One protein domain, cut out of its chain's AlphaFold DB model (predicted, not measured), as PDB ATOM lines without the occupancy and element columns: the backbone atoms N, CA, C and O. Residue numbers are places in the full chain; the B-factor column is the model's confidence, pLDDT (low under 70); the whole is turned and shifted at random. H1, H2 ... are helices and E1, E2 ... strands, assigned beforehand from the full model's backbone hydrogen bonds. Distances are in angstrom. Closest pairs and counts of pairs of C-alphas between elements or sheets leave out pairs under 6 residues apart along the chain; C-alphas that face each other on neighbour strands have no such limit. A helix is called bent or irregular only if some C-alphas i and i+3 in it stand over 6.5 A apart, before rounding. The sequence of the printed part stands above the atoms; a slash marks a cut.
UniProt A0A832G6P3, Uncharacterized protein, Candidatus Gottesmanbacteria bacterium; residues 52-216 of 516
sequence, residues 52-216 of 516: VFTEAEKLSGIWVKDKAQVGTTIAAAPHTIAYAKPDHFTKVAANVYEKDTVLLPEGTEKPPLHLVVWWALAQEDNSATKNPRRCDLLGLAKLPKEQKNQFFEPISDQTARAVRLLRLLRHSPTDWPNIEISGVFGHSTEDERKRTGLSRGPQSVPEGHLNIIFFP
ATOM      1  N   VAL A  52      -2.467  17.991 -14.419       72.88
ATOM      2  CA  VAL A  52      -3.912  17.676 -14.480       72.88
ATOM      3  C   VAL A  52      -4.735  18.473 -13.460       72.88
ATOM      4  O   VAL A  52      -5.761  19.040 -13.815       72.88
ATOM      5  N   PHE A  53      -4.259  18.631 -12.218       77.06
ATOM      6  CA  PHE A  53      -4.970  19.435 -11.212       77.06
ATOM      7  C   PHE A  53      -4.766  20.942 -11.378       77.06
ATOM      8  O   PHE A  53      -5.637  21.711 -10.992       77.06
ATOM      9  N   THR A  54      -3.673  21.382 -12.003       77.94
ATOM     10  CA  THR A  54      -3.525  22.793 -12.398       77.94
ATOM     11  C   THR A  54      -4.511  23.150 -13.520       77.94
ATOM     12  O   THR A  54      -5.053  24.250 -13.565       77.94
ATOM     13  N   GLU A  55      -4.772  22.222 -14.438       77.62
ATOM     14  CA  GLU A  55      -5.763  22.397 -15.503       77.62
ATOM     15  C   GLU A  55      -7.193  22.278 -14.982       77.62
ATOM     16  O   GLU A  55      -8.047  23.090 -15.343       77.62
ATOM     17  N   ALA A  56      -7.450  21.330 -14.081       81.88
ATOM     18  CA  ALA A  56      -8.756  21.200 -13.452       81.88
ATOM     19  C   ALA A  56      -9.092  22.426 -12.593       81.88
ATOM     20  O   ALA A  56     -10.226  22.903 -12.616       81.88
ATOM     21  N   GLU A  57      -8.098  23.015 -11.916       83.50
ATOM     22  CA  GLU A  57      -8.261  24.280 -11.198       83.50
ATOM     23  C   GLU A  57      -8.776  25.391 -12.119       83.50
ATOM     24  O   GLU A  57      -9.676  26.136 -11.732       83.50
ATOM     25  N   LYS A  58      -8.280  25.475 -13.361       83.69
ATOM     26  CA  LYS A  58      -8.721  26.469 -14.354       83.69
ATOM     27  C   LYS A  58     -10.147  26.218 -14.842       83.69
ATOM     28  O   LYS A  58     -10.913  27.180 -14.936       83.69
ATOM     29  N   LEU A  59     -10.511  24.959 -15.096       84.81
ATOM     30  CA  LEU A  59     -11.828  24.585 -15.620       84.81
ATOM     31  C   LEU A  59     -12.907  24.519 -14.535       84.81
ATOM     32  O   LEU A  59     -13.795  25.363 -14.507       84.81
ATOM     33  N   SER A  60     -12.844  23.520 -13.657       86.50
ATOM     34  CA  SER A  60     -13.876  23.251 -12.649       86.50
ATOM     35  C   SER A  60     -13.563  23.844 -11.281       86.50
ATOM     36  O   SER A  60     -14.424  23.850 -10.407       86.50
ATOM     37  N   GLY A  61     -12.322  24.295 -11.071       85.25
ATOM     38  CA  GLY A  61     -11.783  24.432  -9.721       85.25
ATOM     39  C   GLY A  61     -11.401  23.062  -9.159       85.25
ATOM     40  O   GLY A  61     -11.694  22.021  -9.754       85.25
ATOM     41  N   ILE A  62     -10.729  23.067  -8.012       84.81
ATOM     42  CA  ILE A  62     -10.400  21.846  -7.283       84.81
ATOM     43  C   ILE A  62     -11.296  21.746  -6.062       84.81
ATOM     44  O   ILE A  62     -11.281  22.617  -5.195       84.81
ATOM     45  N   TRP A  63     -12.049  20.657  -5.981       84.88
ATOM     46  CA  TRP A  63     -12.768  20.297  -4.772       84.88
ATOM     47  C   TRP A  63     -11.863  19.486  -3.861       84.88
ATOM     48  O   TRP A  63     -11.376  18.424  -4.245       84.88
ATOM     49  N   VAL A  64     -11.654  19.994  -2.648       81.12
ATOM     50  CA  VAL A  64     -10.938  19.295  -1.582       81.12
ATOM     51  C   VAL A  64     -11.924  19.017  -0.457       81.12
ATOM     52  O   VAL A  64     -12.498  19.946   0.109       81.12
ATOM     53  N   LYS A  65     -12.129  17.740  -0.139       78.12
ATOM     54  CA  LYS A  65     -12.937  17.299   1.000       78.12
ATOM     55  C   LYS A  65     -12.157  16.249   1.770       78.12
ATOM     56  O   LYS A  65     -11.907  15.160   1.254       78.12
ATOM     57  N   ASP A  66     -11.773  16.578   2.998       78.31
ATOM     58  CA  ASP A  66     -10.907  15.748   3.833       78.31
ATOM     59  C   ASP A  66      -9.634  15.321   3.074       78.31
ATOM     60  O   ASP A  66      -8.763  16.137   2.783       78.31
ATOM     61  N   LYS A  67      -9.539  14.034   2.721       78.38
ATOM     62  CA  LYS A  67      -8.408  13.431   2.005       78.38
ATOM     63  C   LYS A  67      -8.619  13.331   0.497       78.38
ATOM     64  O   LYS A  67      -7.726  12.833  -0.183       78.38
ATOM     65  N   ALA A  68      -9.770  13.737  -0.030       84.12
ATOM     66  CA  ALA A  68     -10.092  13.633  -1.445       84.12
ATOM     67  C   ALA A  68      -9.884  14.975  -2.147       84.12
ATOM     68  O   ALA A  68     -10.386  16.005  -1.701       84.12
ATOM     69  N   GLN A  69      -9.169  14.940  -3.269       87.38
ATOM     70  CA  GLN A  69      -9.042  16.047  -4.207       87.38
ATOM     71  C   GLN A  69      -9.635  15.611  -5.546       87.38
ATOM     72  O   GLN A  69      -9.206  14.595  -6.090       87.38
ATOM     73  N   VAL A  70     -10.601  16.364  -6.075       89.25
ATOM     74  CA  VAL A  70     -11.312  16.041  -7.321       89.25
ATOM     75  C   VAL A  70     -11.430  17.282  -8.200       89.25
ATOM     76  O   VAL A  70     -11.645  18.388  -7.703       89.25
ATOM     77  N   GLY A  71     -11.300  17.112  -9.511       89.25
ATOM     78  CA  GLY A  71     -11.529  18.186 -10.475       89.25
ATOM     79  C   GLY A  71     -11.745  17.651 -11.885       89.25
ATOM     80  O   GLY A  71     -11.424  16.504 -12.179       89.25
ATOM     81  N   THR A  72     -12.299  18.477 -12.763       88.56
ATOM     82  CA  THR A  72     -12.576  18.131 -14.157       88.56
ATOM     83  C   THR A  72     -11.606  18.849 -15.084       88.56
ATOM     84  O   THR A  72     -11.438  20.061 -14.976       88.56
ATOM     85  N   THR A  73     -11.008  18.132 -16.034       84.88
ATOM     86  CA  THR A  73     -10.273  18.722 -17.162       84.88
ATOM     87  C   THR A  73     -11.027  18.513 -18.468       84.88
ATOM     88  O   THR A  73     -11.899  17.651 -18.584       84.88
ATOM     89  N   ILE A  74     -10.649  19.284 -19.483       76.88
ATOM     90  CA  ILE A  74     -10.990  18.989 -20.872       76.88
ATOM     91  C   ILE A  74      -9.935  18.016 -21.399       76.88
ATOM     92  O   ILE A  74      -8.753  18.160 -21.086       76.88
ATOM     93  N   ALA A  75     -10.340  17.029 -22.190       70.75
ATOM     94  CA  ALA A  75      -9.420  16.154 -22.898       70.75
ATOM     95  C   ALA A  75      -9.631  16.276 -24.407       70.75
ATOM     96  O   ALA A  75     -10.754  16.280 -24.902       70.75
ATOM     97  N   ALA A  76      -8.535  16.353 -25.158       56.59
ATOM     98  CA  ALA A  76      -8.584  16.155 -26.598       56.59
ATOM     99  C   ALA A  76      -8.603  14.648 -26.881       56.59
ATOM    100  O   ALA A  76      -7.563  13.987 -26.837       56.59
ATOM    101  N   ALA A  77      -9.782  14.100 -27.167       50.31
ATOM    102  CA  ALA A  77      -9.896  12.757 -27.710       50.31
ATOM    103  C   ALA A  77      -9.788  12.811 -29.240       50.31
ATOM    104  O   ALA A  77     -10.566  13.510 -29.888       50.31
ATOM    105  N   PRO A  78      -8.889  12.031 -29.865       43.09
ATOM    106  CA  PRO A  78      -8.802  11.962 -31.324       43.09
ATOM    107  C   PRO A  78     -10.063  11.376 -31.989       43.09
ATOM    108  O   PRO A  78     -10.153  11.397 -33.212       43.09
ATOM    109  N   HIS A  79     -11.007  10.845 -31.204       47.38
ATOM    110  CA  HIS A  79     -12.287  10.290 -31.649       47.38
ATOM    111  C   HIS A  79     -13.491  11.194 -31.339       47.38
ATOM    112  O   HIS A  79     -14.594  10.904 -31.796       47.38
ATOM    113  N   THR A  80     -13.323  12.289 -30.587       49.94
ATOM    114  CA  THR A  80     -14.411  13.255 -30.398       49.94
ATOM    115  C   THR A  80     -14.420  14.253 -31.538       49.94
ATOM    116  O   THR A  80     -13.547  15.112 -31.624       49.94
ATOM    117  N   ILE A  81     -15.431  14.144 -32.396       53.84
ATOM    118  CA  ILE A  81     -15.668  15.068 -33.513       53.84
ATOM    119  C   ILE A  81     -16.499  16.293 -33.104       53.84
ATOM    120  O   ILE A  81     -16.655  17.229 -33.887       53.84
ATOM    121  N   ALA A  82     -17.044  16.286 -31.884       65.06
ATOM    122  CA  ALA A  82     -17.919  17.329 -31.380       65.06
ATOM    123  C   ALA A  82     -17.137  18.391 -30.597       65.06
ATOM    124  O   ALA A  82     -16.377  18.085 -29.673       65.06
ATOM    125  N   TYR A  83     -17.381  19.648 -30.957       72.00
ATOM    126  CA  TYR A  83     -16.737  20.821 -30.380       72.00
ATOM    127  C   TYR A  83     -17.777  21.911 -30.126       72.00
ATOM    128  O   TYR A  83     -18.745  22.026 -30.878       72.00
ATOM    129  N   ALA A  84     -17.551  22.736 -29.106       76.69
ATOM    130  CA  ALA A  84     -18.338  23.946 -28.865       76.69
ATOM    131  C   ALA A  84     -17.567  25.202 -29.302       76.69
ATOM    132  O   ALA A  84     -16.350  25.174 -29.457       76.69
ATOM    133  N   LYS A  85     -18.262  26.334 -29.467       84.00
ATOM    134  CA  LYS A  85     -17.592  27.641 -29.595       84.00
ATOM    135  C   LYS A  85     -16.935  28.018 -28.254       84.00
ATOM    136  O   LYS A  85     -17.619  27.874 -27.239       84.00
ATOM    137  N   PRO A  86     -15.695  28.547 -28.226       84.88
ATOM    138  CA  PRO A  86     -14.980  28.879 -26.989       84.88
ATOM    139  C   PRO A  86     -15.789  29.717 -25.993       84.88
ATOM    140  O   PRO A  86     -15.972  29.283 -24.860       84.88
ATOM    141  N   ASP A  87     -16.366  30.841 -26.424       87.06
ATOM    142  CA  ASP A  87     -17.141  31.737 -25.543       87.06
ATOM    143  C   ASP A  87     -18.407  31.082 -24.987       87.06
ATOM    144  O   ASP A  87     -18.832  31.335 -23.859       87.06
ATOM    145  N   HIS A  88     -19.038  30.227 -25.793       88.69
ATOM    146  CA  HIS A  88     -20.202  29.480 -25.343       88.69
ATOM    147  C   HIS A  88     -19.791  28.425 -24.314       88.69
ATOM    148  O   HIS A  88     -20.421  28.320 -23.263       88.69
ATOM    149  N   PHE A  89     -18.700  27.703 -24.582       88.56
ATOM    150  CA  PHE A  89     -18.129  26.731 -23.659       88.56
ATOM    151  C   PHE A  89     -17.782  27.373 -22.317       88.56
ATOM    152  O   PHE A  89     -18.265  26.913 -21.286       88.56
ATOM    153  N   THR A  90     -16.988  28.448 -22.314       89.25
ATOM    154  CA  THR A  90     -16.539  29.115 -21.082       89.25
ATOM    155  C   THR A  90     -17.712  29.654 -20.278       89.25
ATOM    156  O   THR A  90     -17.748  29.446 -19.070       89.25
ATOM    157  N   LYS A  91     -18.712  30.261 -20.931       90.50
ATOM    158  CA  LYS A  91     -19.919  30.768 -20.262       90.50
ATOM    159  C   LYS A  91     -20.736  29.656 -19.601       90.50
ATOM    160  O   LYS A  91     -21.172  29.808 -18.461       90.50
ATOM    161  N   VAL A  92     -20.976  28.551 -20.307       91.12
ATOM    162  CA  VAL A  92     -21.755  27.430 -19.757       91.12
ATOM    163  C   VAL A  92     -20.962  26.714 -18.663       91.12
ATOM    164  O   VAL A  92     -21.528  26.409 -17.616       91.12
ATOM    165  N   ALA A  93     -19.657  26.501 -18.858       89.88
ATOM    166  CA  ALA A  93     -18.778  25.894 -17.863       89.88
ATOM    167  C   ALA A  93     -18.689  26.742 -16.585       89.88
ATOM    168  O   ALA A  93     -18.824  26.192 -15.497       89.88
ATOM    169  N   ALA A  94     -18.547  28.066 -16.708       90.19
ATOM    170  CA  ALA A  94     -18.553  29.002 -15.582       90.19
ATOM    171  C   ALA A  94     -19.832  28.872 -14.745       90.19
ATOM    172  O   ALA A  94     -19.769  28.769 -13.524       90.19
ATOM    173  N   ASN A  95     -20.990  28.773 -15.402       91.25
ATOM    174  CA  ASN A  95     -22.266  28.568 -14.722       91.25
ATOM    175  C   ASN A  95     -22.352  27.192 -14.033       91.25
ATOM    176  O   ASN A  95     -22.708  27.096 -12.865       91.25
ATOM    177  N   VAL A  96     -22.011  26.111 -14.740       91.38
ATOM    178  CA  VAL A  96     -22.139  24.736 -14.221       91.38
ATOM    179  C   VAL A  96     -21.171  24.445 -13.073       91.38
ATOM    180  O   VAL A  96     -21.522  23.729 -12.133       91.38
ATOM    181  N   TYR A  97     -19.957  24.986 -13.142       90.19
ATOM    182  CA  TYR A  97     -18.951  24.836 -12.096       90.19
ATOM    183  C   TYR A  97     -18.978  25.962 -11.058       90.19
ATOM    184  O   TYR A  97     -18.172  25.915 -10.137       90.19
ATOM    185  N   GLU A  98     -19.917  26.910 -11.160       90.31
ATOM    186  CA  GLU A  98     -20.083  28.036 -10.224       90.31
ATOM    187  C   GLU A  98     -18.794  28.860 -10.068       90.31
ATOM    188  O   GLU A  98     -18.360  29.193  -8.966       90.31
ATOM    189  N   LYS A  99     -18.155  29.167 -11.199       86.81
ATOM    190  CA  LYS A  99     -16.924  29.957 -11.265       86.81
ATOM    191  C   LYS A  99     -17.156  31.275 -11.978       86.81
ATOM    192  O   LYS A  99     -17.751  31.299 -13.050       86.81
ATOM    193  N   ASP A 100     -16.548  32.338 -11.459       80.56
ATOM    194  CA  ASP A 100     -16.560  33.656 -12.106       80.56
ATOM    195  C   ASP A 100     -15.865  33.637 -13.470       80.56
ATOM    196  O   ASP A 100     -16.226  34.373 -14.388       80.56
ATOM    197  N   THR A 101     -14.830  32.805 -13.626       80.56
ATOM    198  CA  THR A 101     -14.091  32.690 -14.885       80.56
ATOM    199  C   THR A 101     -13.579  31.271 -15.100       80.56
ATOM    200  O   THR A 101     -12.992  30.649 -14.209       80.56
ATOM    201  N   VAL A 102     -13.777  30.782 -16.323       84.00
ATOM    202  CA  VAL A 102     -13.175  29.553 -16.842       84.00
ATOM    203  C   VAL A 102     -12.114  29.944 -17.853       84.00
ATOM    204  O   VAL A 102     -12.400  30.659 -18.813       84.00
ATOM    205  N   LEU A 103     -10.893  29.465 -17.639       77.44
ATOM    206  CA  LEU A 103      -9.783  29.705 -18.553       77.44
ATOM    207  C   LEU A 103      -9.590  28.481 -19.441       77.44
ATOM    208  O   LEU A 103      -9.212  27.412 -18.960       77.44
ATOM    209  N   LEU A 104      -9.835  28.658 -20.739       73.62
ATOM    210  CA  LEU A 104      -9.351  27.719 -21.741       73.62
ATOM    211  C   LEU A 104      -7.843  27.933 -21.952       73.62
ATOM    212  O   LEU A 104      -7.353  29.050 -21.769       73.62
ATOM    213  N   PRO A 105      -7.094  26.892 -22.337       65.25
ATOM    214  CA  PRO A 105      -5.711  27.048 -22.773       65.25
ATOM    215  C   PRO A 105      -5.571  28.072 -23.915       65.25
ATOM    216  O   PRO A 105      -6.435  28.152 -24.796       65.25
ATOM    217  N   GLU A 106      -4.477  28.839 -23.918       60.44
ATOM    218  CA  GLU A 106      -4.165  29.802 -24.985       60.44
ATOM    219  C   GLU A 106      -4.157  29.112 -26.354       60.44
ATOM    220  O   GLU A 106      -3.487  28.099 -26.511       60.44
ATOM    221  N   GLY A 107      -4.890  29.654 -27.335       63.47
ATOM    222  CA  GLY A 107      -5.003  29.080 -28.685       63.47
ATOM    223  C   GLY A 107      -6.136  28.058 -28.876       63.47
ATOM    224  O   GLY A 107      -6.242  27.455 -29.942       63.47
ATOM    225  N   THR A 108      -7.006  27.854 -27.878       66.88
ATOM    226  CA  THR A 108      -8.164  26.950 -28.013       66.88
ATOM    227  C   THR A 108      -9.246  27.554 -28.918       66.88
ATOM    228  O   THR A 108     -10.085  28.329 -28.466       66.88
ATOM    229  N   GLU A 109      -9.284  27.150 -30.190       70.44
ATOM    230  CA  GLU A 109     -10.327  27.588 -31.138       70.44
ATOM    231  C   GLU A 109     -11.600  26.726 -31.089       70.44
ATOM    232  O   GLU A 109     -12.699  27.201 -31.384       70.44
ATOM    233  N   LYS A 110     -11.459  25.446 -30.726       72.69
ATOM    234  CA  LYS A 110     -12.537  24.447 -30.693       72.69
ATOM    235  C   LYS A 110     -12.373  23.549 -29.462       72.69
ATOM    236  O   LYS A 110     -11.708  22.518 -29.557       72.69
ATOM    237  N   PRO A 111     -12.919  23.924 -28.291       72.75
ATOM    238  CA  PRO A 111     -12.905  23.055 -27.117       72.75
ATOM    239  C   PRO A 111     -13.649  21.734 -27.402       72.75
ATOM    240  O   PRO A 111     -14.810  21.780 -27.828       72.75
ATOM    241  N   PRO A 112     -13.011  20.564 -27.198       70.81
ATOM    242  CA  PRO A 112     -13.639  19.263 -27.416       70.81
ATOM    243  C   PRO A 112     -14.689  18.956 -26.347       70.81
ATOM    244  O   PRO A 112     -14.545  19.328 -25.182       70.81
ATOM    245  N   LEU A 113     -15.732  18.219 -26.734       76.81
ATOM    246  CA  LEU A 113     -16.773  17.730 -25.823       76.81
ATOM    247  C   LEU A 113     -16.395  16.379 -25.185       76.81
ATOM    248  O   LEU A 113     -17.188  15.437 -25.165       76.81
ATOM    249  N   HIS A 114     -15.166  16.307 -24.665       80.25
ATOM    250  CA  HIS A 114     -14.669  15.228 -23.810       80.25
ATOM    251  C   HIS A 114     -14.128  15.830 -22.524       80.25
ATOM    252  O   HIS A 114     -13.171  16.605 -22.530       80.25
ATOM    253  N   LEU A 115     -14.762  15.467 -21.415       84.06
ATOM    254  CA  LEU A 115     -14.369  15.881 -20.079       84.06
ATOM    255  C   LEU A 115     -13.825  14.683 -19.308       84.06
ATOM    256  O   LEU A 115     -14.295  13.556 -19.477       84.06
ATOM    257  N   VAL A 116     -12.843  14.927 -18.447       83.88
ATOM    258  CA  VAL A 116     -12.277  13.900 -17.574       83.88
ATOM    259  C   VAL A 116     -12.352  14.377 -16.135       83.88
ATOM    260  O   VAL A 116     -11.772  15.405 -15.794       83.88
ATOM    261  N   VAL A 117     -13.066  13.634 -15.295       89.12
ATOM    262  CA  VAL A 117     -13.115  13.860 -13.848       89.12
ATOM    263  C   VAL A 117     -11.971  13.081 -13.216       89.12
ATOM    264  O   VAL A 117     -11.969  11.854 -13.261       89.12
ATOM    265  N   TRP A 118     -11.009  13.792 -12.640       87.12
ATOM    266  CA  TRP A 118      -9.816  13.257 -11.987       87.12
ATOM    267  C   TRP A 118      -9.960  13.260 -10.474       87.12
ATOM    268  O   TRP A 118     -10.554  14.183  -9.913       87.12
ATOM    269  N   TRP A 119      -9.329  12.295  -9.804       87.81
ATOM    270  CA  TRP A 119      -9.165  12.328  -8.353       87.81
ATOM    271  C   TRP A 119      -7.790  11.861  -7.875       87.81
ATOM    272  O   TRP A 119      -7.082  11.088  -8.524       87.81
ATOM    273  N   ALA A 120      -7.419  12.357  -6.699       85.94
ATOM    274  CA  ALA A 120      -6.192  12.025  -5.994       85.94
ATOM    275  C   ALA A 120      -6.371  12.206  -4.478       85.94
ATOM    276  O   ALA A 120      -7.371  12.752  -4.010       85.94
ATOM    277  N   LEU A 121      -5.390  11.744  -3.700       82.56
ATOM    278  CA  LEU A 121      -5.290  12.056  -2.277       82.56
ATOM    279  C   LEU A 121      -4.853  13.516  -2.101       82.56
ATOM    280  O   LEU A 121      -3.799  13.917  -2.607       82.56
ATOM    281  N   ALA A 122      -5.636  14.269  -1.333       76.62
ATOM    282  CA  ALA A 122      -5.289  15.601  -0.868       76.62
ATOM    283  C   ALA A 122      -4.033  15.543   0.020       76.62
ATOM    284  O   ALA A 122      -3.838  14.598   0.791       76.62
ATOM    285  N   GLN A 123      -3.163  16.547  -0.110       68.81
ATOM    286  CA  GLN A 123      -2.032  16.740   0.796       68.81
ATOM    287  C   GLN A 123      -2.452  17.600   1.994       68.81
ATOM    288  O   GLN A 123      -3.310  18.466   1.855       68.81
ATOM    289  N   GLU A 124      -1.843  17.353   3.159       58.97
ATOM    290  CA  GLU A 124      -2.128  18.083   4.408       58.97
ATOM    291  C   GLU A 124      -1.703  19.559   4.336       58.97
ATOM    292  O   GLU A 124      -2.382  20.422   4.885       58.97
ATOM    293  N   ASP A 125      -0.640  19.861   3.587       54.25
ATOM    294  CA  ASP A 125      -0.245  21.228   3.261       54.25
ATOM    295  C   ASP A 125      -0.829  21.607   1.896       54.25
ATOM    296  O   ASP A 125      -0.557  20.925   0.906       54.25
ATOM    297  N   ASN A 126      -1.581  22.714   1.832       48.22
ATOM    298  CA  ASN A 126      -2.319  23.298   0.687       48.22
ATOM    299  C   ASN A 126      -1.537  23.513  -0.645       48.22
ATOM    300  O   ASN A 126      -1.983  24.240  -1.526       48.22
ATOM    301  N   SER A 127      -0.389  22.869  -0.857       51.41
ATOM    302  CA  SER A 127       0.354  22.765  -2.124       51.41
ATOM    303  C   SER A 127      -0.257  21.779  -3.147       51.41
ATOM    304  O   SER A 127       0.389  21.414  -4.136       51.41
ATOM    305  N   ALA A 128      -1.513  21.376  -2.921       51.00
ATOM    306  CA  ALA A 128      -2.255  20.286  -3.563       51.00
ATOM    307  C   ALA A 128      -2.272  20.290  -5.107       51.00
ATOM    308  O   ALA A 128      -2.514  19.259  -5.732       51.00
ATOM    309  N   THR A 129      -1.995  21.420  -5.756       55.09
ATOM    310  CA  THR A 129      -2.014  21.541  -7.222       55.09
ATOM    311  C   THR A 129      -0.708  21.123  -7.895       55.09
ATOM    312  O   THR A 129      -0.725  20.803  -9.083       55.09
ATOM    313  N   LYS A 130       0.419  21.084  -7.164       55.41
ATOM    314  CA  LYS A 130       1.751  20.868  -7.764       55.41
ATOM    315  C   LYS A 130       2.226  19.415  -7.751       55.41
ATOM    316  O   LYS A 130       3.045  19.069  -8.595       55.41
ATOM    317  N   ASN A 131       1.759  18.584  -6.814       59.94
ATOM    318  CA  ASN A 131       2.141  17.167  -6.691       59.94
ATOM    319  C   ASN A 131       1.047  16.352  -5.961       59.94
ATOM    320  O   ASN A 131       1.237  15.982  -4.799       59.94
ATOM    321  N   PRO A 132      -0.099  16.058  -6.597       64.50
ATOM    322  CA  PRO A 132      -1.145  15.236  -5.983       64.50
ATOM    323  C   PRO A 132      -0.599  13.861  -5.555       64.50
ATOM    324  O   PRO A 132       0.214  13.246  -6.257       64.50
ATOM    325  N   ARG A 133      -1.038  13.341  -4.399       73.38
ATOM    326  CA  ARG A 133      -0.681  11.971  -4.004       73.38
ATOM    327  C   ARG A 133      -1.609  10.996  -4.731       73.38
ATOM    328  O   ARG A 133      -2.823  11.049  -4.597       73.38
ATOM    329  N   ARG A 134      -1.024  10.085  -5.505       75.31
ATOM    330  CA  ARG A 134      -1.745   9.157  -6.394       75.31
ATOM    331  C   ARG A 134      -2.789   8.317  -5.647       75.31
ATOM    332  O   ARG A 134      -2.470   7.718  -4.618       75.31
ATOM    333  N   CYS A 135      -3.997   8.241  -6.202       79.38
ATOM    334  CA  CYS A 135      -5.069   7.360  -5.744       79.38
ATOM    335  C   CYS A 135      -5.987   7.015  -6.927       79.38
ATOM    336  O   CYS A 135      -6.734   7.869  -7.388       79.38
ATOM    337  N   ASP A 136      -5.910   5.786  -7.434       77.19
ATOM    338  CA  ASP A 136      -6.790   5.243  -8.476       77.19
ATOM    339  C   ASP A 136      -7.883   4.349  -7.856       77.19
ATOM    340  O   ASP A 136      -7.991   4.245  -6.633       77.19
ATOM    341  N   LEU A 137      -8.706   3.680  -8.673       78.00
ATOM    342  CA  LEU A 137      -9.726   2.748  -8.165       78.00
ATOM    343  C   LEU A 137      -9.132   1.618  -7.307       78.00
ATOM    344  O   LEU A 137      -9.749   1.219  -6.320       78.00
ATOM    345  N   LEU A 138      -7.928   1.132  -7.634       75.31
ATOM    346  CA  LEU A 138      -7.233   0.107  -6.845       75.31
ATOM    347  C   LEU A 138      -6.747   0.657  -5.497       75.31
ATOM    348  O   LEU A 138      -6.757  -0.054  -4.490       75.31
ATOM    349  N   GLY A 139      -6.322   1.920  -5.467       78.19
ATOM    350  CA  GLY A 139      -6.010   2.669  -4.258       78.19
ATOM    351  C   GLY A 139      -7.240   2.849  -3.374       78.19
ATOM    352  O   GLY A 139      -7.185   2.515  -2.192       78.19
ATOM    353  N   LEU A 140      -8.364   3.276  -3.958       85.31
ATOM    354  CA  LEU A 140      -9.641   3.412  -3.252       85.31
ATOM    355  C   LEU A 140     -10.120   2.076  -2.687       85.31
ATOM    356  O   LEU A 140     -10.577   2.024  -1.548       85.31
ATOM    357  N   ALA A 141      -9.953   0.976  -3.423       83.38
ATOM    358  CA  ALA A 141     -10.354  -0.353  -2.969       83.38
ATOM    359  C   ALA A 141      -9.712  -0.763  -1.631       83.38
ATOM    360  O   ALA A 141     -10.339  -1.481  -0.849       83.38
ATOM    361  N   LYS A 142      -8.494  -0.278  -1.355       82.75
ATOM    362  CA  LYS A 142      -7.709  -0.585  -0.147       82.75
ATOM    363  C   LYS A 142      -8.063   0.284   1.062       82.75
ATOM    364  O   LYS A 142      -7.602  -0.011   2.162       82.75
ATOM    365  N   LEU A 143      -8.824   1.361   0.876       83.94
ATOM    366  CA  LEU A 143      -9.205   2.251   1.971       83.94
ATOM    367  C   LEU A 143     -10.346   1.646   2.813       83.94
ATOM    368  O   LEU A 143     -11.147   0.874   2.291       83.94
ATOM    369  N   PRO A 144     -10.476   2.005   4.103       84.44
ATOM    370  CA  PRO A 144     -11.677   1.712   4.887       84.44
ATOM    371  C   PRO A 144     -12.934   2.335   4.264       84.44
ATOM    372  O   PRO A 144     -12.847   3.377   3.611       84.44
ATOM    373  N   LYS A 145     -14.109   1.733   4.489       80.81
ATOM    374  CA  LYS A 145     -15.386   2.147   3.874       80.81
ATOM    375  C   LYS A 145     -15.693   3.633   4.084       80.81
ATOM    376  O   LYS A 145     -16.072   4.321   3.141       80.81
ATOM    377  N   GLU A 146     -15.477   4.131   5.294       80.75
ATOM    378  CA  GLU A 146     -15.720   5.524   5.675       80.75
ATOM    379  C   GLU A 146     -14.830   6.477   4.867       80.75
ATOM    380  O   GLU A 146     -15.299   7.507   4.394       80.75
ATOM    381  N   GLN A 147     -13.568   6.095   4.634       82.62
ATOM    382  CA  GLN A 147     -12.637   6.873   3.815       82.62
ATOM    383  C   GLN A 147     -12.976   6.779   2.326       82.62
ATOM    384  O   GLN A 147     -12.869   7.781   1.632       82.62
ATOM    385  N   LYS A 148     -13.432   5.622   1.819       85.25
ATOM    386  CA  LYS A 148     -13.873   5.494   0.415       85.25
ATOM    387  C   LYS A 148     -15.017   6.460   0.094       85.25
ATOM    388  O   LYS A 148     -14.978   7.148  -0.923       85.25
ATOM    389  N   ASN A 149     -15.998   6.561   0.990       82.88
ATOM    390  CA  ASN A 149     -17.155   7.439   0.808       82.88
ATOM    391  C   ASN A 149     -16.771   8.929   0.737       82.88
ATOM    392  O   ASN A 149     -17.452   9.697   0.062       82.88
ATOM    393  N   GLN A 150     -15.657   9.336   1.364       85.38
ATOM    394  CA  GLN A 150     -15.125  10.700   1.231       85.38
ATOM    395  C   GLN A 150     -14.666  11.021  -0.200       85.38
ATOM    396  O   GLN A 150     -14.648  12.190  -0.566       85.38
ATOM    397  N   PHE A 151     -14.323  10.012  -1.011       90.12
ATOM    398  CA  PHE A 151     -13.969  10.181  -2.424       90.12
ATOM    399  C   PHE A 151     -15.181  10.080  -3.346       90.12
ATOM    400  O   PHE A 151     -15.321  10.887  -4.261       90.12
ATOM    401  N   PHE A 152     -16.048   9.089  -3.129       91.19
ATOM    402  CA  PHE A 152     -17.112   8.775  -4.083       91.19
ATOM    403  C   PHE A 152     -18.146   9.891  -4.242       91.19
ATOM    404  O   PHE A 152     -18.576  10.141  -5.365       91.19
ATOM    405  N   GLU A 153     -18.491  10.595  -3.161       89.31
ATOM    406  CA  GLU A 153     -19.419  11.731  -3.227       89.31
ATOM    407  C   GLU A 153     -18.837  12.894  -4.066       89.31
ATOM    408  O   GLU A 153     -19.436  13.233  -5.086       89.31
ATOM    409  N   PRO A 154     -17.630  13.438  -3.779       90.25
ATOM    410  CA  PRO A 154     -17.015  14.453  -4.643       90.25
ATOM    411  C   PRO A 154     -16.812  14.029  -6.104       90.25
ATOM    412  O   PRO A 154     -16.983  14.851  -7.006       90.25
ATOM    413  N   ILE A 155     -16.444  12.764  -6.356       93.19
ATOM    414  CA  ILE A 155     -16.324  12.234  -7.726       93.19
ATOM    415  C   ILE A 155     -17.689  12.271  -8.418       93.19
ATOM    416  O   ILE A 155     -17.783  12.716  -9.564       93.19
ATOM    417  N   SER A 156     -18.745  11.844  -7.724       93.00
ATOM    418  CA  SER A 156     -20.112  11.865  -8.240       93.00
ATOM    419  C   SER A 156     -20.590  13.283  -8.549       93.00
ATOM    420  O   SER A 156     -21.095  13.527  -9.644       93.00
ATOM    421  N   ASP A 157     -20.353  14.241  -7.651       91.50
ATOM    422  CA  ASP A 157     -20.763  15.637  -7.837       91.50
ATOM    423  C   ASP A 157     -20.071  16.285  -9.044       91.50
ATOM    424  O   ASP A 157     -20.714  16.928  -9.881       91.50
ATOM    425  N   GLN A 158     -18.757  16.080  -9.190       92.31
ATOM    426  CA  GLN A 158     -18.012  16.574 -10.353       92.31
ATOM    427  C   GLN A 158     -18.454  15.885 -11.649       92.31
ATOM    428  O   GLN A 158     -18.555  16.536 -12.691       92.31
ATOM    429  N   THR A 159     -18.802  14.599 -11.579       93.75
ATOM    430  CA  THR A 159     -19.357  13.849 -12.712       93.75
ATOM    431  C   THR A 159     -20.719  14.393 -13.137       93.75
ATOM    432  O   THR A 159     -20.940  14.634 -14.324       93.75
ATOM    433  N   ALA A 160     -21.614  14.677 -12.190       92.88
ATOM    434  CA  ALA A 160     -22.908  15.295 -12.461       92.88
ATOM    435  C   ALA A 160     -22.766  16.675 -13.117       92.88
ATOM    436  O   ALA A 160     -23.435  16.963 -14.115       92.88
ATOM    437  N   ARG A 161     -21.841  17.508 -12.619       92.75
ATOM    438  CA  ARG A 161     -21.512  18.803 -13.236       92.75
ATOM    439  C   ARG A 161     -20.979  18.620 -14.661       92.75
ATOM    440  O   ARG A 161     -21.483  19.265 -15.575       92.75
ATOM    441  N   ALA A 162     -20.051  17.692 -14.893       91.69
ATOM    442  CA  ALA A 162     -19.527  17.409 -16.232       91.69
ATOM    443  C   ALA A 162     -20.627  16.949 -17.212       91.69
ATOM    444  O   ALA A 162     -20.727  17.468 -18.327       91.69
ATOM    445  N   VAL A 163     -21.512  16.041 -16.787       90.81
ATOM    446  CA  VAL A 163     -22.666  15.596 -17.588       90.81
ATOM    447  C   VAL A 163     -23.602  16.767 -17.892       90.81
ATOM    448  O   VAL A 163     -24.034  16.928 -19.035       90.81
ATOM    449  N   ARG A 164     -23.902  17.617 -16.901       90.31
ATOM    450  CA  ARG A 164     -24.740  18.811 -17.083       90.31
ATOM    451  C   ARG A 164     -24.121  19.792 -18.077       90.31
ATOM    452  O   ARG A 164     -24.843  20.300 -18.933       90.31
ATOM    453  N   LEU A 165     -22.810  20.024 -17.995       90.62
ATOM    454  CA  LEU A 165     -22.079  20.861 -18.945       90.62
ATOM    455  C   LEU A 165     -22.250  20.334 -20.370       90.62
ATOM    456  O   LEU A 165     -22.705  21.077 -21.237       90.62
ATOM    457  N   LEU A 166     -21.969  19.050 -20.604       87.12
ATOM    458  CA  LEU A 166     -22.134  18.455 -21.929       87.12
ATOM    459  C   LEU A 166     -23.579  18.565 -22.429       87.12
ATOM    460  O   LEU A 166     -23.792  19.002 -23.559       87.12
ATOM    461  N   ARG A 167     -24.580  18.267 -21.588       85.31
ATOM    462  CA  ARG A 167     -26.005  18.405 -21.951       85.31
ATOM    463  C   ARG A 167     -26.370  19.825 -22.388       85.31
ATOM    464  O   ARG A 167     -27.145  19.968 -23.326       85.31
ATOM    465  N   LEU A 168     -25.823  20.852 -21.735       86.75
ATOM    466  CA  LEU A 168     -26.077  22.258 -22.071       86.75
ATOM    467  C   LEU A 168     -25.319  22.731 -23.320       86.75
ATOM    468  O   LEU A 168     -25.790  23.632 -24.003       86.75
ATOM    469  N   LEU A 169     -24.171  22.123 -23.623       83.69
ATOM    470  CA  LEU A 169     -23.390  22.400 -24.835       83.69
ATOM    471  C   LEU A 169     -23.894  21.646 -26.069       83.69
ATOM    472  O   LEU A 169     -23.391  21.847 -27.174       83.69
ATOM    473  N   ARG A 170     -24.878  20.763 -25.894       73.44
ATOM    474  CA  ARG A 170     -25.452  19.963 -26.966       73.44
ATOM    475  C   ARG A 170     -26.168  20.863 -27.979       73.44
ATOM    476  O   ARG A 170     -27.170  21.495 -27.662       73.44
ATOM    477  N   HIS A 171     -25.680  20.867 -29.218       57.97
ATOM    478  CA  HIS A 171     -26.236  21.692 -30.296       57.97
ATOM    479  C   HIS A 171     -27.602  21.212 -30.824       57.97
ATOM    480  O   HIS A 171     -28.352  22.030 -31.352       57.97
ATOM    481  N   SER A 172     -27.955  19.930 -30.653       53.22
ATOM    482  CA  SER A 172     -29.268  19.394 -31.038       53.22
ATOM    483  C   SER A 172     -29.712  18.182 -30.189       53.22
ATOM    484  O   SER A 172     -28.913  17.257 -29.994       53.22
ATOM    485  N   PRO A 173     -30.985  18.111 -29.737       48.78
ATOM    486  CA  PRO A 173     -31.597  16.950 -29.071       48.78
ATOM    487  C   PRO A 173     -31.661  15.666 -29.911       48.78
ATOM    488  O   PRO A 173     -32.029  14.620 -29.375       48.78
ATOM    489  N   THR A 174     -31.282  15.704 -31.188       47.91
ATOM    490  CA  THR A 174     -31.284  14.532 -32.079       47.91
ATOM    491  C   THR A 174     -29.905  13.937 -32.323       47.91
ATOM    492  O   THR A 174     -29.815  12.743 -32.575       47.91
ATOM    493  N   ASP A 175     -28.835  14.724 -32.195       48.41
ATOM    494  CA  ASP A 175     -27.565  14.336 -32.829       48.41
ATOM    495  C   ASP A 175     -26.724  13.375 -31.973       48.41
ATOM    496  O   ASP A 175     -25.928  12.617 -32.506       48.41
ATOM    497  N   TRP A 176     -26.909  13.373 -30.645       53.47
ATOM    498  CA  TRP A 176     -26.092  12.583 -29.709       53.47
ATOM    499  C   TRP A 176     -26.906  12.229 -28.457       53.47
ATOM    500  O   TRP A 176     -26.837  12.950 -27.457       53.47
ATOM    501  N   PRO A 177     -27.759  11.187 -28.493       53.81
ATOM    502  CA  PRO A 177     -28.712  10.940 -27.413       53.81
ATOM    503  C   PRO A 177     -28.038  10.569 -26.085       53.81
ATOM    504  O   PRO A 177     -28.605  10.870 -25.035       53.81
ATOM    505  N   ASN A 178     -26.830   9.994 -26.119       69.31
ATOM    506  CA  ASN A 178     -26.220   9.361 -24.955       69.31
ATOM    507  C   ASN A 178     -24.849   9.974 -24.636       69.31
ATOM    508  O   ASN A 178     -23.921   9.928 -25.445       69.31
ATOM    509  N   ILE A 179     -24.735  10.548 -23.438       79.69
ATOM    510  CA  ILE A 179     -23.439  10.813 -22.812       79.69
ATOM    511  C   ILE A 179     -22.996   9.493 -22.181       79.69
ATOM    512  O   ILE A 179     -23.782   8.838 -21.504       79.69
ATOM    513  N   GLU A 180     -21.761   9.090 -22.432       78.69
ATOM    514  CA  GLU A 180     -21.134   7.945 -21.791       78.69
ATOM    515  C   GLU A 180     -20.362   8.421 -20.558       78.69
ATOM    516  O   GLU A 180     -19.640   9.420 -20.617       78.69
ATOM    517  N   ILE A 181     -20.506   7.682 -19.457       85.00
ATOM    518  CA  ILE A 181     -19.650   7.791 -18.276       85.00
ATOM    519  C   ILE A 181     -18.867   6.484 -18.191       85.00
ATOM    520  O   ILE A 181     -19.443   5.429 -17.910       85.00
ATOM    521  N   SER A 182     -17.565   6.541 -18.442       79.75
ATOM    522  CA  SER A 182     -16.712   5.355 -18.475       79.75
ATOM    523  C   SER A 182     -15.380   5.586 -17.787       79.75
ATOM    524  O   SER A 182     -14.944   6.711 -17.577       79.75
ATOM    525  N   GLY A 183     -14.693   4.519 -17.416       73.69
ATOM    526  CA  GLY A 183     -13.366   4.629 -16.837       73.69
ATOM    527  C   GLY A 183     -12.573   3.354 -17.015       73.69
ATOM    528  O   GLY A 183     -13.051   2.360 -17.566       73.69
ATOM    529  N   VAL A 184     -11.338   3.396 -16.528       71.69
ATOM    530  CA  VAL A 184     -10.475   2.221 -16.473       71.69
ATOM    531  C   VAL A 184      -9.835   2.069 -15.105       71.69
ATOM    532  O   VAL A 184      -9.694   3.030 -14.349       71.69
ATOM    533  N   PHE A 185      -9.424   0.847 -14.800       69.12
ATOM    534  CA  PHE A 185      -8.577   0.528 -13.659       69.12
ATOM    535  C   PHE A 185      -7.425  -0.374 -14.106       69.12
ATOM    536  O   PHE A 185      -7.503  -1.018 -15.149       69.12
ATOM    537  N   GLY A 186      -6.355  -0.426 -13.314       61.94
ATOM    538  CA  GLY A 186      -5.197  -1.281 -13.568       61.94
ATOM    539  C   GLY A 186      -3.876  -0.594 -13.250       61.94
ATOM    540  O   GLY A 186      -3.749   0.623 -13.378       61.94
ATOM    541  N   HIS A 187      -2.875  -1.370 -12.829       54.69
ATOM    542  CA  HIS A 187      -1.587  -0.822 -12.405       54.69
ATOM    543  C   HIS A 187      -0.470  -1.089 -13.416       54.69
ATOM    544  O   HIS A 187      -0.190  -2.230 -13.779       54.69
ATOM    545  N   SER A 188       0.254  -0.038 -13.797       50.25
ATOM    546  CA  SER A 188       1.568  -0.124 -14.444       50.25
ATOM    547  C   SER A 188       2.477   0.947 -13.855       50.25
ATOM    548  O   SER A 188       2.050   2.096 -13.714       50.25
ATOM    549  N   THR A 189       3.719   0.605 -13.505       52.91
ATOM    550  CA  THR A 189       4.688   1.582 -12.971       52.91
ATOM    551  C   THR A 189       5.042   2.637 -14.015       52.91
ATOM    552  O   THR A 189       4.893   2.413 -15.209       52.91
ATOM    553  N   GLU A 190       5.551   3.796 -13.598       51.78
ATOM    554  CA  GLU A 190       5.930   4.863 -14.536       51.78
ATOM    555  C   GLU A 190       6.962   4.404 -15.583       51.78
ATOM    556  O   GLU A 190       6.835   4.735 -16.761       51.78
ATOM    557  N   ASP A 191       7.928   3.577 -15.179       49.59
ATOM    558  CA  ASP A 191       8.921   2.993 -16.084       49.59
ATOM    559  C   ASP A 191       8.314   1.957 -17.030       49.59
ATOM    560  O   ASP A 191       8.677   1.909 -18.205       49.59
ATOM    561  N   GLU A 192       7.377   1.136 -16.549       47.78
ATOM    562  CA  GLU A 192       6.615   0.228 -17.411       47.78
ATOM    563  C   GLU A 192       5.777   1.023 -18.406       47.78
ATOM    564  O   GLU A 192       5.789   0.699 -19.590       47.78
ATOM    565  N   ARG A 193       5.164   2.128 -17.968       49.28
ATOM    566  CA  ARG A 193       4.356   2.987 -18.828       49.28
ATOM    567  C   ARG A 193       5.166   3.642 -19.943       49.28
ATOM    568  O   ARG A 193       4.745   3.652 -21.098       49.28
ATOM    569  N   LYS A 194       6.352   4.154 -19.602       46.22
ATOM    570  CA  LYS A 194       7.302   4.735 -20.563       46.22
ATOM    571  C   LYS A 194       7.855   3.679 -21.523       46.22
ATOM    572  O   LYS A 194       7.982   3.942 -22.714       46.22
ATOM    573  N   ARG A 195       8.168   2.474 -21.029       38.72
ATOM    574  CA  ARG A 195       8.769   1.391 -21.831       38.72
ATOM    575  C   ARG A 195       7.814   0.742 -22.819       38.72
ATOM    576  O   ARG A 195       8.273   0.253 -23.847       38.72
ATOM    577  N   THR A 196       6.527   0.676 -22.507       37.06
ATOM    578  CA  THR A 196       5.566  -0.064 -23.331       37.06
ATOM    579  C   THR A 196       4.707   0.832 -24.221       37.06
ATOM    580  O   THR A 196       3.837   0.328 -24.923       37.06
ATOM    581  N   GLY A 197       4.950   2.148 -24.216       31.83
ATOM    582  CA  GLY A 197       4.125   3.127 -24.938       31.83
ATOM    583  C   GLY A 197       2.770   3.395 -24.276       31.83
ATOM    584  O   GLY A 197       1.981   4.188 -24.779       31.83
ATOM    585  N   LEU A 198       2.551   2.764 -23.124       33.47
ATOM    586  CA  LEU A 198       1.419   2.904 -22.227       33.47
ATOM    587  C   LEU A 198       1.123   4.360 -21.881       33.47
ATOM    588  O   LEU A 198      -0.038   4.687 -21.766       33.47
ATOM    589  N   SER A 199       2.134   5.228 -21.755       29.81
ATOM    590  CA  SER A 199       2.056   6.627 -21.285       29.81
ATOM    591  C   SER A 199       1.226   7.606 -22.143       29.81
ATOM    592  O   SER A 199       1.443   8.814 -22.062       29.81
ATOM    593  N   ARG A 200       0.348   7.117 -23.029       31.83
ATOM    594  CA  ARG A 200      -0.377   7.908 -24.033       31.83
ATOM    595  C   ARG A 200      -1.915   7.762 -23.979       31.83
ATOM    596  O   ARG A 200      -2.576   8.048 -24.971       31.83
ATOM    597  N   GLY A 201      -2.505   7.438 -22.819       34.25
ATOM    598  CA  GLY A 201      -3.949   7.674 -22.561       34.25
ATOM    599  C   GLY A 201      -4.257   8.270 -21.171       34.25
ATOM    600  O   GLY A 201      -3.408   8.173 -20.287       34.25
ATOM    601  N   PRO A 202      -5.459   8.825 -20.902       37.25
ATOM    602  CA  PRO A 202      -5.936   9.014 -19.521       37.25
ATOM    603  C   PRO A 202      -5.867   7.692 -18.732       37.25
ATOM    604  O   PRO A 202      -5.451   7.667 -17.580       37.25
ATOM    605  N   GLN A 203      -6.044   6.574 -19.444       43.41
ATOM    606  CA  GLN A 203      -5.801   5.182 -19.041       43.41
ATOM    607  C   GLN A 203      -4.356   4.860 -18.594       43.41
ATOM    608  O   GLN A 203      -4.056   3.743 -18.180       43.41
ATOM    609  N   SER A 204      -3.441   5.824 -18.686       41.47
ATOM    610  CA  SER A 204      -2.022   5.689 -18.342       41.47
ATOM    611  C   SER A 204      -1.536   6.679 -17.291       41.47
ATOM    612  O   SER A 204      -0.364   6.674 -16.902       41.47
ATOM    613  N   VAL A 205      -2.432   7.543 -16.841       52.62
ATOM    614  CA  VAL A 205      -2.170   8.512 -15.792       52.62
ATOM    615  C   VAL A 205      -2.413   7.796 -14.450       52.62
ATOM    616  O   VAL A 205      -3.369   7.030 -14.339       52.62
ATOM    617  N   PRO A 206      -1.504   7.908 -13.461       55.81
ATOM    618  CA  PRO A 206      -1.606   7.155 -12.207       55.81
ATOM    619  C   PRO A 206      -2.730   7.636 -11.273       55.81
ATOM    620  O   PRO A 206      -2.999   6.983 -10.265       55.81
ATOM    621  N   GLU A 207      -3.325   8.787 -11.559       71.12
ATOM    622  CA  GLU A 207      -4.523   9.316 -10.919       71.12
ATOM    623  C   GLU A 207      -5.771   8.591 -11.436       71.12
ATOM    624  O   GLU A 207      -5.875   8.237 -12.615       71.12
ATOM    625  N   GLY A 208      -6.742   8.371 -10.554       76.44
ATOM    626  CA  GLY A 208      -8.007   7.801 -10.984       76.44
ATOM    627  C   GLY A 208      -8.819   8.803 -11.804       76.44
ATOM    628  O   GLY A 208      -8.744  10.013 -11.569       76.44
ATOM    629  N   HIS A 209      -9.562   8.294 -12.787       81.75
ATOM    630  CA  HIS A 209     -10.367   9.131 -13.668       81.75
ATOM    631  C   HIS A 209     -11.653   8.471 -14.179       81.75
ATOM    632  O   HIS A 209     -11.756   7.245 -14.284       81.75
ATOM    633  N   LEU A 210     -12.606   9.329 -14.546       83.81
ATOM    634  CA  LEU A 210     -13.814   9.026 -15.311       83.81
ATOM    635  C   LEU A 210     -13.844   9.891 -16.571       83.81
ATOM    636  O   LEU A 210     -13.677  11.107 -16.502       83.81
ATOM    637  N   ASN A 211     -14.083   9.267 -17.714       81.06
ATOM    638  CA  ASN A 211     -14.343   9.904 -18.994       81.06
ATOM    639  C   ASN A 211     -15.834  10.194 -19.125       81.06
ATOM    640  O   ASN A 211     -16.656   9.298 -18.945       81.06
ATOM    641  N   ILE A 212     -16.153  11.436 -19.479       84.94
ATOM    642  CA  ILE A 212     -17.504  11.924 -19.740       84.94
ATOM    643  C   ILE A 212     -17.519  12.455 -21.169       84.94
ATOM    644  O   ILE A 212     -16.889  13.476 -21.465       84.94
ATOM    645  N   ILE A 213     -18.186  11.740 -22.072       76.56
ATOM    646  CA  ILE A 213     -18.106  12.004 -23.515       76.56
ATOM    647  C   ILE A 213     -19.452  11.827 -24.199       76.56
ATOM    648  O   ILE A 213     -20.266  11.008 -23.785       76.56
ATOM    649  N   PHE A 214     -19.676  12.545 -25.296       73.25
ATOM    650  CA  PHE A 214     -20.687  12.125 -26.265       73.25
ATOM    651  C   PHE A 214     -20.137  10.940 -27.049       73.25
ATOM    652  O   PHE A 214     -19.208  11.108 -27.839       73.25
ATOM    653  N   PHE A 215     -20.688   9.749 -26.819       59.72
ATOM    654  CA  PHE A 215     -20.244   8.556 -27.529       59.72
ATOM    655  C   PHE A 215     -21.313   8.100 -28.528       59.72
ATOM    656  O   PHE A 215     -22.417   7.722 -28.119       59.72
ATOM    657  N   PRO A 216     -21.019   8.089 -29.840       51.44
ATOM    658  CA  PRO A 216     -21.928   7.555 -30.841       51.44
ATOM    659  C   PRO A 216     -21.788   6.035 -30.881       51.44
ATOM    660  O   PRO A 216     -21.263   5.457 -31.836       51.44
TER     661      PRO A 216
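AT A GLANCE: This is residues 52 to 216 of the 516 residues of an uncharacterized protein of Candidatus Gottesmanbacteria bacterium (UniProt A0A832G6P3). A strongly twisted sheet of five strands curls round one long helix, H4, while the short helix H1 crosses the other face. H2 packs on H4 with the helix's residues 161 to 169, H3 lies beside the strands on H4's face, and H5 is farthest from the middle. The printed part has 165 residues, along the chain H1 E1 E2 H2 E3 H3 H4 E4 H5 E5, a mixed class of helices and strands. The sheet's order is E1 E2 E3 E5 E4, all antiparallel. The whole is compact, with a radius of gyration of the C-alphas of 15.9 A and spans of 43 by 37 by 30 A.

HOW THE PARTS SIT: Begin at the inner strand E3, residues 114 to 121. On one side find E2, residues 68 to 74, antiparallel at 159 degrees, with N 71 and O 118 3.0 A apart, within hydrogen-bond range. E2 forms a hairpin with the edge strand E1, residues 63 to 65, where N 63 and O 70 are 2.9 A apart. On E3's other side look for E5, residues 208 to 214, with N 117 and O 210 at 2.9 A. Beyond it comes the edge strand E4, residues 179 to 186, with N 182 and O 211 at 2.9 A. H4, residues 145 to 169, and H1, residues 52 to 59, are on opposite faces, giving three layers, helices on both faces of a sheet. The closest C-alphas of H4 and E2 are those of Phe 151 and Ala 68, 5.3 A apart. H1 is over E2 at a height over the sheet of 6.2 A, across the strands at 63 degrees on the local plane. H3, residues 137 to 141, is on the same face as H4, over none of the strands. E3, H3, H4 and E4 form a split strand-helix-strand unit, two strands running the same way with E5 between them; its crossover is right-handed. H2, residues 86 to 96, touches H4 at a steep tilt of 42 degrees, opposite ways, closest at the C-alphas of Val 96 and Arg 161, 6.0 A. H5, residues 190 to 195, is not on the sheet and is apart from H4. In H1, H2, H3 and H5 every O i to N i+4 pair is within hydrogen-bond range; in H4, 17 of 21 are.

IN THESE COORDINATES: Find C-alpha 145 at (-15.386, 2.147, 3.874); from there H4 runs 36.0 A to C-alpha 169 at (-23.390, 22.400, -24.835). It is neither bent nor irregular, but only just: C-alphas 150 and 153 are 6.3 A apart. E3 runs 23.7 A, E4 23.8 A, E5 20.3 A and E2 20.2 A. E5 ends at C-alpha 214, (-20.687, 12.125, -26.265).

THE WHOLE: The two C-alphas farthest apart, Asp 125 and Thr 174, are 47.5 A from each other. The printed part has no cut. The links E2 to H2, H2 to E3, E3 to H3 and H5 to E5 are long. The mean pLDDT of the printed part is 73.0; look for low values at residues 185 to 206 and 123 to 132, among others.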